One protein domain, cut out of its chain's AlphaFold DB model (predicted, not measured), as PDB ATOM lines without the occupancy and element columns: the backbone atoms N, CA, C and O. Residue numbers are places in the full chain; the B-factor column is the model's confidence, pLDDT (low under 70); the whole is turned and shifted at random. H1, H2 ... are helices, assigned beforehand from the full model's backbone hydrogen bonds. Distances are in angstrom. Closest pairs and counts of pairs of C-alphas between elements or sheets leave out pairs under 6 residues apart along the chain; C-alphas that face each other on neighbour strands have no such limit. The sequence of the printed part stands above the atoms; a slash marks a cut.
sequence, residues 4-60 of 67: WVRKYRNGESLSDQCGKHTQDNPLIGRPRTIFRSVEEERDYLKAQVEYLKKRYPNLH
ATOM      1  N   TRP A   4      30.441 -81.369  95.215       78.62
ATOM      2  CA  TRP A   4      29.023 -81.625  95.508       78.62
ATOM      3  C   TRP A   4      28.384 -82.677  94.584       78.62
ATOM      4  O   TRP A   4      27.566 -83.470  95.039       78.62
ATOM      5  N   VAL A   5      28.795 -82.736  93.309       81.31
ATOM      6  CA  VAL A   5      28.268 -83.701  92.322       81.31
ATOM      7  C   VAL A   5      28.648 -85.121  92.722       81.31
ATOM      8  O   VAL A   5      27.854 -86.047  92.583       81.31
ATOM      9  N   ARG A   6      29.870 -85.294  93.237       84.12
ATOM     10  CA  ARG A   6      30.355 -86.581  93.736       84.12
ATOM     11  C   ARG A   6      29.568 -87.020  94.974       84.12
ATOM     12  O   ARG A   6      29.102 -88.150  95.006       84.12
ATOM     13  N   LYS A   7      29.346 -86.108  95.925       82.94
ATOM     14  CA  LYS A   7      28.562 -86.373  97.143       82.94
ATOM     15  C   LYS A   7      27.119 -86.776  96.836       82.94
ATOM     16  O   LYS A   7      26.647 -87.780  97.355       82.94
ATOM     17  N   TYR A   8      26.460 -86.059  95.922       81.38
ATOM     18  CA  TYR A   8      25.099 -86.382  95.488       81.38
ATOM     19  C   TYR A   8      25.001 -87.785  94.873       81.38
ATOM     20  O   TYR A   8      24.127 -88.565  95.237       81.38
ATOM     21  N   ARG A   9      25.938 -88.140  93.983       87.44
ATOM     22  CA  ARG A   9      25.983 -89.476  93.362       87.44
ATOM     23  C   ARG A   9      26.266 -90.600  94.359       87.44
ATOM     24  O   ARG A   9      25.825 -91.718  94.132       87.44
ATOM     25  N   ASN A  10      26.974 -90.296  95.441       87.25
ATOM     26  CA  ASN A  10      27.279 -91.238  96.514       87.25
ATOM     27  C   ASN A  10      26.144 -91.378  97.548       87.25
ATOM     28  O   ASN A  10      26.291 -92.148  98.491       87.25
ATOM     29  N   GLY A  11      25.041 -90.626  97.419       84.75
ATOM     30  CA  GLY A  11      23.970 -90.606  98.422       84.75
ATOM     31  C   GLY A  11      24.371 -89.934  99.742       84.75
ATOM     32  O   GLY A  11      23.694 -90.104 100.754       84.75
ATOM     33  N   GLU A  12      25.468 -89.173  99.756       83.75
ATOM     34  CA  GLU A  12      25.911 -88.437 100.939       83.75
ATOM     35  C   GLU A  12      24.996 -87.230 101.185       83.75
ATOM     36  O   GLU A  12      24.663 -86.482 100.262       83.75
ATOM     37  N   SER A  13      24.622 -86.993 102.447       74.06
ATOM     38  CA  SER A  13      23.794 -85.837 102.798       74.06
ATOM     39  C   SER A  13      24.521 -84.520 102.491       74.06
ATOM     40  O   SER A  13      25.615 -84.256 103.001       74.06
ATOM     41  N   LEU A  14      23.904 -83.658 101.677       69.56
ATOM     42  CA  LEU A  14      24.287 -82.251 101.603       69.56
ATOM     43  C   LEU A  14      23.697 -81.550 102.825       69.56
ATOM     44  O   LEU A  14      22.600 -81.002 102.780       69.56
ATOM     45  N   SER A  15      24.408 -81.599 103.949       66.00
ATOM     46  CA  SER A  15      24.016 -80.794 105.102       66.00
ATOM     47  C   SER A  15      24.099 -79.316 104.723       66.00
ATOM     48  O   SER A  15      25.140 -78.891 104.209       66.00
ATOM     49  N   ASP A  16      23.078 -78.528 105.048       64.81
ATOM     50  CA  ASP A  16      23.189 -77.079 104.953       64.81
ATOM     51  C   ASP A  16      24.306 -76.592 105.897       64.81
ATOM     52  O   ASP A  16      24.362 -76.943 107.084       64.81
ATOM     53  N   GLN A  17      25.263 -75.858 105.335       66.88
ATOM     54  CA  GLN A  17      26.387 -75.254 106.052       66.88
ATOM     55  C   GLN A  17      26.190 -73.737 106.214       66.88
ATOM     56  O   GLN A  17      27.076 -73.050 106.724       66.88
ATOM     57  N   CYS A  18      25.029 -73.202 105.819       57.72
ATOM     58  CA  CYS A  18      24.705 -71.790 105.946       57.72
ATOM     59  C   CYS A  18      24.783 -71.334 107.416       57.72
ATOM     60  O   CYS A  18      24.118 -71.862 108.312       57.72
ATOM     61  N   GLY A  19      25.647 -70.354 107.685       53.16
ATOM     62  CA  GLY A  19      25.923 -69.847 109.032       53.16
ATOM     63  C   GLY A  19      26.734 -70.776 109.946       53.16
ATOM     64  O   GLY A  19      26.910 -70.435 111.113       53.16
ATOM     65  N   LYS A  20      27.238 -71.923 109.466       62.19
ATOM     66  CA  LYS A  20      28.213 -72.722 110.224       62.19
ATOM     67  C   LYS A  20      29.594 -72.078 110.111       62.19
ATOM     68  O   LYS A  20      29.956 -71.555 109.056       62.19
ATOM     69  N   HIS A  21      30.346 -72.112 111.210       56.72
ATOM     70  CA  HIS A  21      31.686 -71.535 111.324       56.72
ATOM     71  C   HIS A  21      32.734 -72.446 110.658       56.72
ATOM     72  O   HIS A  21      33.655 -72.949 111.299       56.72
ATOM     73  N   THR A  22      32.560 -72.727 109.370       60.28
ATOM     74  CA  THR A  22      33.565 -73.387 108.533       60.28
ATOM     75  C   THR A  22      34.428 -72.315 107.877       60.28
ATOM     76  O   THR A  22      33.898 -71.348 107.336       60.28
ATOM     77  N   GLN A  23      35.755 -72.469 107.941       59.72
ATOM     78  CA  GLN A  23      36.724 -71.447 107.505       59.72
ATOM     79  C   GLN A  23      36.559 -71.016 106.033       59.72
ATOM     80  O   GLN A  23      36.977 -69.923 105.672       59.72
ATOM     81  N   ASP A  24      35.867 -71.822 105.221       63.53
ATOM     82  CA  ASP A  24      35.614 -71.570 103.799       63.53
ATOM     83  C   ASP A  24      34.226 -70.971 103.495       63.53
ATOM     84  O   ASP A  24      33.849 -70.844 102.327       63.53
ATOM     85  N   ASN A  25      33.414 -70.642 104.506       61.66
ATOM     86  CA  ASN A  25      32.093 -70.061 104.272       61.66
ATOM     87  C   ASN A  25      32.209 -68.543 104.028       61.66
ATOM     88  O   ASN A  25      32.501 -67.806 104.972       61.66
ATOM     89  N   PRO A  26      31.895 -68.024 102.824       64.69
ATOM     90  CA  PRO A  26      31.936 -66.583 102.553       64.69
ATOM     91  C   PRO A  26      30.910 -65.783 103.375       64.69
ATOM     92  O   PRO A  26      30.931 -64.555 103.364       64.69
ATOM     93  N   LEU A  27      29.993 -66.465 104.066       62.81
ATOM     94  CA  LEU A  27      28.989 -65.875 104.947       62.81
ATOM     95  C   LEU A  27      29.392 -65.919 106.432       62.81
ATOM     96  O   LEU A  27      28.569 -65.599 107.290       62.81
ATOM     97  N   ILE A  28      30.623 -66.325 106.761       63.62
ATOM     98  CA  ILE A  28      31.113 -66.344 108.143       63.62
ATOM     99  C   ILE A  28      31.141 -64.921 108.724       63.62
ATOM    100  O   ILE A  28      31.504 -63.964 108.046       63.62
ATOM    101  N   GLY A  29      30.681 -64.760 109.968       62.53
ATOM    102  CA  GLY A  29      30.583 -63.452 110.629       62.53
ATOM    103  C   GLY A  29      29.432 -62.558 110.150       62.53
ATOM    104  O   GLY A  29      29.182 -61.518 110.757       62.53
ATOM    105  N   ARG A  30      28.681 -62.957 109.115       67.62
ATOM    106  CA  ARG A  30      27.471 -62.243 108.709       67.62
ATOM    107  C   ARG A  30      26.320 -62.601 109.659       67.62
ATOM    108  O   ARG A  30      25.979 -63.783 109.751       67.62
ATOM    109  N   PRO A  31      25.689 -61.625 110.339       68.62
ATOM    110  CA  PRO A  31      24.507 -61.889 111.150       68.62
ATOM    111  C   PRO A  31      23.431 -62.566 110.302       68.62
ATOM    112  O   PRO A  31      23.189 -62.159 109.160       68.62
ATOM    113  N   ARG A  32      22.777 -63.597 110.851       70.38
ATOM    114  CA  ARG A  32      21.582 -64.158 110.215       70.38
ATOM    115  C   ARG A  32      20.542 -63.045 110.148       70.38
ATOM    116  O   ARG A  32      20.153 -62.496 111.175       70.38
ATOM    117  N   THR A  33      20.128 -62.696 108.938       73.75
ATOM    118  CA  THR A  33      19.015 -61.776 108.727       73.75
ATOM    119  C   THR A  33      17.747 -62.483 109.182       73.75
ATOM    120  O   THR A  33      17.407 -63.537 108.648       73.75
ATOM    121  N   ILE A  34      17.088 -61.941 110.204       78.94
ATOM    122  CA  ILE A  34      15.775 -62.413 110.641       78.94
ATOM    123  C   ILE A  34      14.750 -61.633 109.826       78.94
ATOM    124  O   ILE A  34      14.693 -60.408 109.930       78.94
ATOM    125  N   PHE A  35      13.975 -62.333 109.006       82.50
ATOM    126  CA  PHE A  35      12.887 -61.735 108.239       82.50
ATOM    127  C   PHE A  35      11.602 -61.746 109.062       82.50
ATOM    128  O   PHE A  35      11.374 -62.656 109.862       82.50
ATOM    129  N   ARG A  36      10.762 -60.725 108.879       86.69
ATOM    130  CA  ARG A  36       9.463 -60.636 109.560       86.69
ATOM    131  C   ARG A  36       8.393 -61.469 108.856       86.69
ATOM    132  O   ARG A  36       7.398 -61.817 109.483       86.69
ATOM    133  N   SER A  37       8.591 -61.770 107.571       91.50
ATOM    134  CA  SER A  37       7.668 -62.539 106.731       91.50
ATOM    135  C   SER A  37       8.412 -63.361 105.674       91.50
ATOM    136  O   SER A  37       9.565 -63.073 105.343       91.50
ATOM    137  N   VAL A  38       7.740 -64.375 105.126       85.94
ATOM    138  CA  VAL A  38       8.296 -65.238 104.067       85.94
ATOM    139  C   VAL A  38       8.400 -64.477 102.742       85.94
ATOM    140  O   VAL A  38       9.315 -64.701 101.950       85.94
ATOM    141  N   GLU A  39       7.492 -63.534 102.499       90.38
ATOM    142  CA  GLU A  39       7.504 -62.650 101.336       90.38
ATOM    143  C   GLU A  39       8.753 -61.763 101.333       90.38
ATOM    144  O   GLU A  39       9.417 -61.637 100.302       90.38
ATOM    145  N   GLU A  40       9.107 -61.210 102.496       87.81
ATOM    146  CA  GLU A  40      10.321 -60.413 102.685       87.81
ATOM    147  C   GLU A  40      11.584 -61.251 102.444       87.81
ATOM    148  O   GLU A  40      12.485 -60.808 101.732       87.81
ATOM    149  N   GLU A  41      11.633 -62.481 102.966       87.31
ATOM    150  CA  GLU A  41      12.743 -63.408 102.715       87.31
ATOM    151  C   GLU A  41      12.893 -63.713 101.218       87.31
ATOM    152  O   GLU A  41      13.995 -63.638 100.663       87.31
ATOM    153  N   ARG A  42      11.782 -64.000 100.531       90.69
ATOM    154  CA  ARG A  42      11.773 -64.258  99.085       90.69
ATOM    155  C   ARG A  42      12.310 -63.062  98.303       90.69
ATOM    156  O   ARG A  42      13.134 -63.238  97.400       90.69
ATOM    157  N   ASP A  43      11.828 -61.863  98.611       92.12
ATOM    158  CA  ASP A  43      12.207 -60.650  97.887       92.12
ATOM    159  C   ASP A  43      13.664 -60.270  98.167       92.12
ATOM    160  O   ASP A  43      14.401 -59.922  97.239       92.12
ATOM    161  N   TYR A  44      14.122 -60.466  99.404       89.12
ATOM    162  CA  TYR A  44      15.523 -60.337  99.778       89.12
ATOM    163  C   TYR A  44      16.423 -61.300  98.985       89.12
ATOM    164  O   TYR A  44      17.429 -60.880  98.402       89.12
ATOM    165  N   LEU A  45      16.060 -62.586  98.908       87.75
ATOM    166  CA  LEU A  45      16.831 -63.584  98.161       87.75
ATOM    167  C   LEU A  45      16.852 -63.269  96.659       87.75
ATOM    168  O   LEU A  45      17.896 -63.398  96.016       87.75
ATOM    169  N   LYS A  46      15.732 -62.792  96.099       91.62
ATOM    170  CA  LYS A  46      15.654 -62.351  94.700       91.62
ATOM    171  C   LYS A  46      16.604 -61.180  94.427       91.62
ATOM    172  O   LYS A  46      17.376 -61.246  93.468       91.62
ATOM    173  N   ALA A  47      16.597 -60.159  95.283       90.81
ATOM    174  CA  ALA A  47      17.488 -59.005  95.164       90.81
ATOM    175  C   ALA A  47      18.969 -59.406  95.291       90.81
ATOM    176  O   ALA A  47      19.814 -58.925  94.535       90.81
ATOM    177  N   GLN A  48      19.290 -60.334  96.199       86.94
ATOM    178  CA  GLN A  48      20.651 -60.850  96.354       86.94
ATOM    179  C   GLN A  48      21.130 -61.579  95.093       86.94
ATOM    180  O   GLN A  48      22.267 -61.375  94.658       86.94
ATOM    181  N   VAL A  49      20.270 -62.405  94.492       86.06
ATOM    182  CA  VAL A  49      20.568 -63.069  93.221       86.06
ATOM    183  C   VAL A  49      20.827 -62.029  92.140       86.06
ATOM    184  O   VAL A  49      21.883 -62.076  91.518       86.06
ATOM    185  N   GLU A  50      19.922 -61.072  91.934       89.31
ATOM    186  CA  GLU A  50      20.069 -60.033  90.907       89.31
ATOM    187  C   GLU A  50      21.356 -59.212  91.075       89.31
ATOM    188  O   GLU A  50      22.089 -59.001  90.107       89.31
ATOM    189  N   TYR A  51      21.688 -58.831  92.308       87.31
ATOM    190  CA  TYR A  51      22.949 -58.164  92.623       87.31
ATOM    191  C   TYR A  51      24.164 -59.000  92.191       87.31
ATOM    192  O   TYR A  51      25.077 -58.484  91.542       87.31
ATOM    193  N   LEU A  52      24.167 -60.300  92.499       83.12
ATOM    194  CA  LEU A  52      25.242 -61.205  92.088       83.12
ATOM    195  C   LEU A  52      25.294 -61.377  90.566       83.12
ATOM    196  O   LEU A  52      26.391 -61.396  90.009       83.12
ATOM    197  N   LYS A  53      24.141 -61.434  89.887       83.75
ATOM    198  CA  LYS A  53      24.073 -61.464  88.417       83.75
ATOM    199  C   LYS A  53      24.718 -60.225  87.805       83.75
ATOM    200  O   LYS A  53      25.540 -60.343  86.903       83.75
ATOM    201  N   LYS A  54      24.384 -59.042  88.330       86.44
ATOM    202  CA  LYS A  54      24.926 -57.763  87.861       86.44
ATOM    203  C   LYS A  54      26.429 -57.648  88.107       86.44
ATOM    204  O   LYS A  54      27.146 -57.107  87.271       86.44
ATOM    205  N   ARG A  55      26.907 -58.146  89.250       82.31
ATOM    206  CA  ARG A  55      28.326 -58.104  89.626       82.31
ATOM    207  C   ARG A  55      29.176 -59.113  88.852       82.31
ATOM    208  O   ARG A  55      30.342 -58.831  88.589       82.31
ATOM    209  N   TYR A  56      28.606 -60.261  88.496       81.69
ATOM    210  CA  TYR A  56      29.302 -61.342  87.802       81.69
ATOM    211  C   TYR A  56      28.579 -61.726  86.506       81.69
ATOM    212  O   TYR A  56      27.995 -62.812  86.417       81.69
ATOM    213  N   PRO A  57      28.643 -60.870  85.471       73.94
ATOM    214  CA  PRO A  57      28.061 -61.185  84.168       73.94
ATOM    215  C   PRO A  57      28.714 -62.429  83.534       73.94
ATOM    216  O   PRO A  57      28.055 -63.190  82.837       73.94
ATOM    217  N   ASN A  58      29.980 -62.704  83.859       69.38
ATOM    218  CA  ASN A  58      30.729 -63.892  83.432       69.38
ATOM    219  C   ASN A  58      30.292 -65.206  84.108       69.38
ATOM    220  O   ASN A  58      30.697 -66.283  83.675       69.38
ATOM    221  N   LEU A  59      29.487 -65.142  85.172       66.31
ATOM    222  CA  LEU A  59      28.966 -66.324  85.860       66.31
ATOM    223  C   LEU A  59      27.726 -66.893  85.145       66.31
ATOM    224  O   LEU A  59      27.359 -68.045  85.371       66.31
ATOM    225  N   HIS A  60      27.098 -66.105  84.264       59.06
ATOM    226  CA  HIS A  60      25.984 -66.509  83.401       59.06
ATOM    227  C   HIS A  60      26.493 -67.156  82.106       59.06
ATOM    228  O   HIS A  60      26.284 -66.637  81.025       59.06
TER     229      HIS A  60
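What this domain is: This is residues 4 to 60 of the 67 residues of an uncharacterized protein of Anoxybacillus calidus (UniProt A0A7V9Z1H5). A short helix, H1, and a long one, H2, sit at the two ends of a long winding link and do not pack on each other. Residues 5 to 11 and 45 to 60 stick out from the rest. The printed part has 57 residues, with two named helices in the order H1, H2 and no named strand. The class is all helix, though only 24 residues are in named elements, under half. The whole is loose, with a radius of gyration of the C-alphas of 14.7 A and spans of 35 by 30 by 23 A.

How they stand to each other: H1, residues 4 to 9, and H2, residues 38 to 55, are apart. In both, every O i to N i+4 pair is within hydrogen-bond range.

Where its parts are: H1 begins at C-alpha 4, (29.023, -81.625, 95.508). H2 measures 25.7 A from C-alpha 38, (8.296, -65.238, 104.067), to C-alpha 55, (28.326, -58.104, 89.626).

The domain as a whole: The C-alphas farthest apart, of Asn 10 and Arg 36, are 37.7 A apart. The long link holds 28 residues, 10 to 37. The printed part has no cut. The pLDDT is under 70 at residues 14 to 31 and 58 to 60.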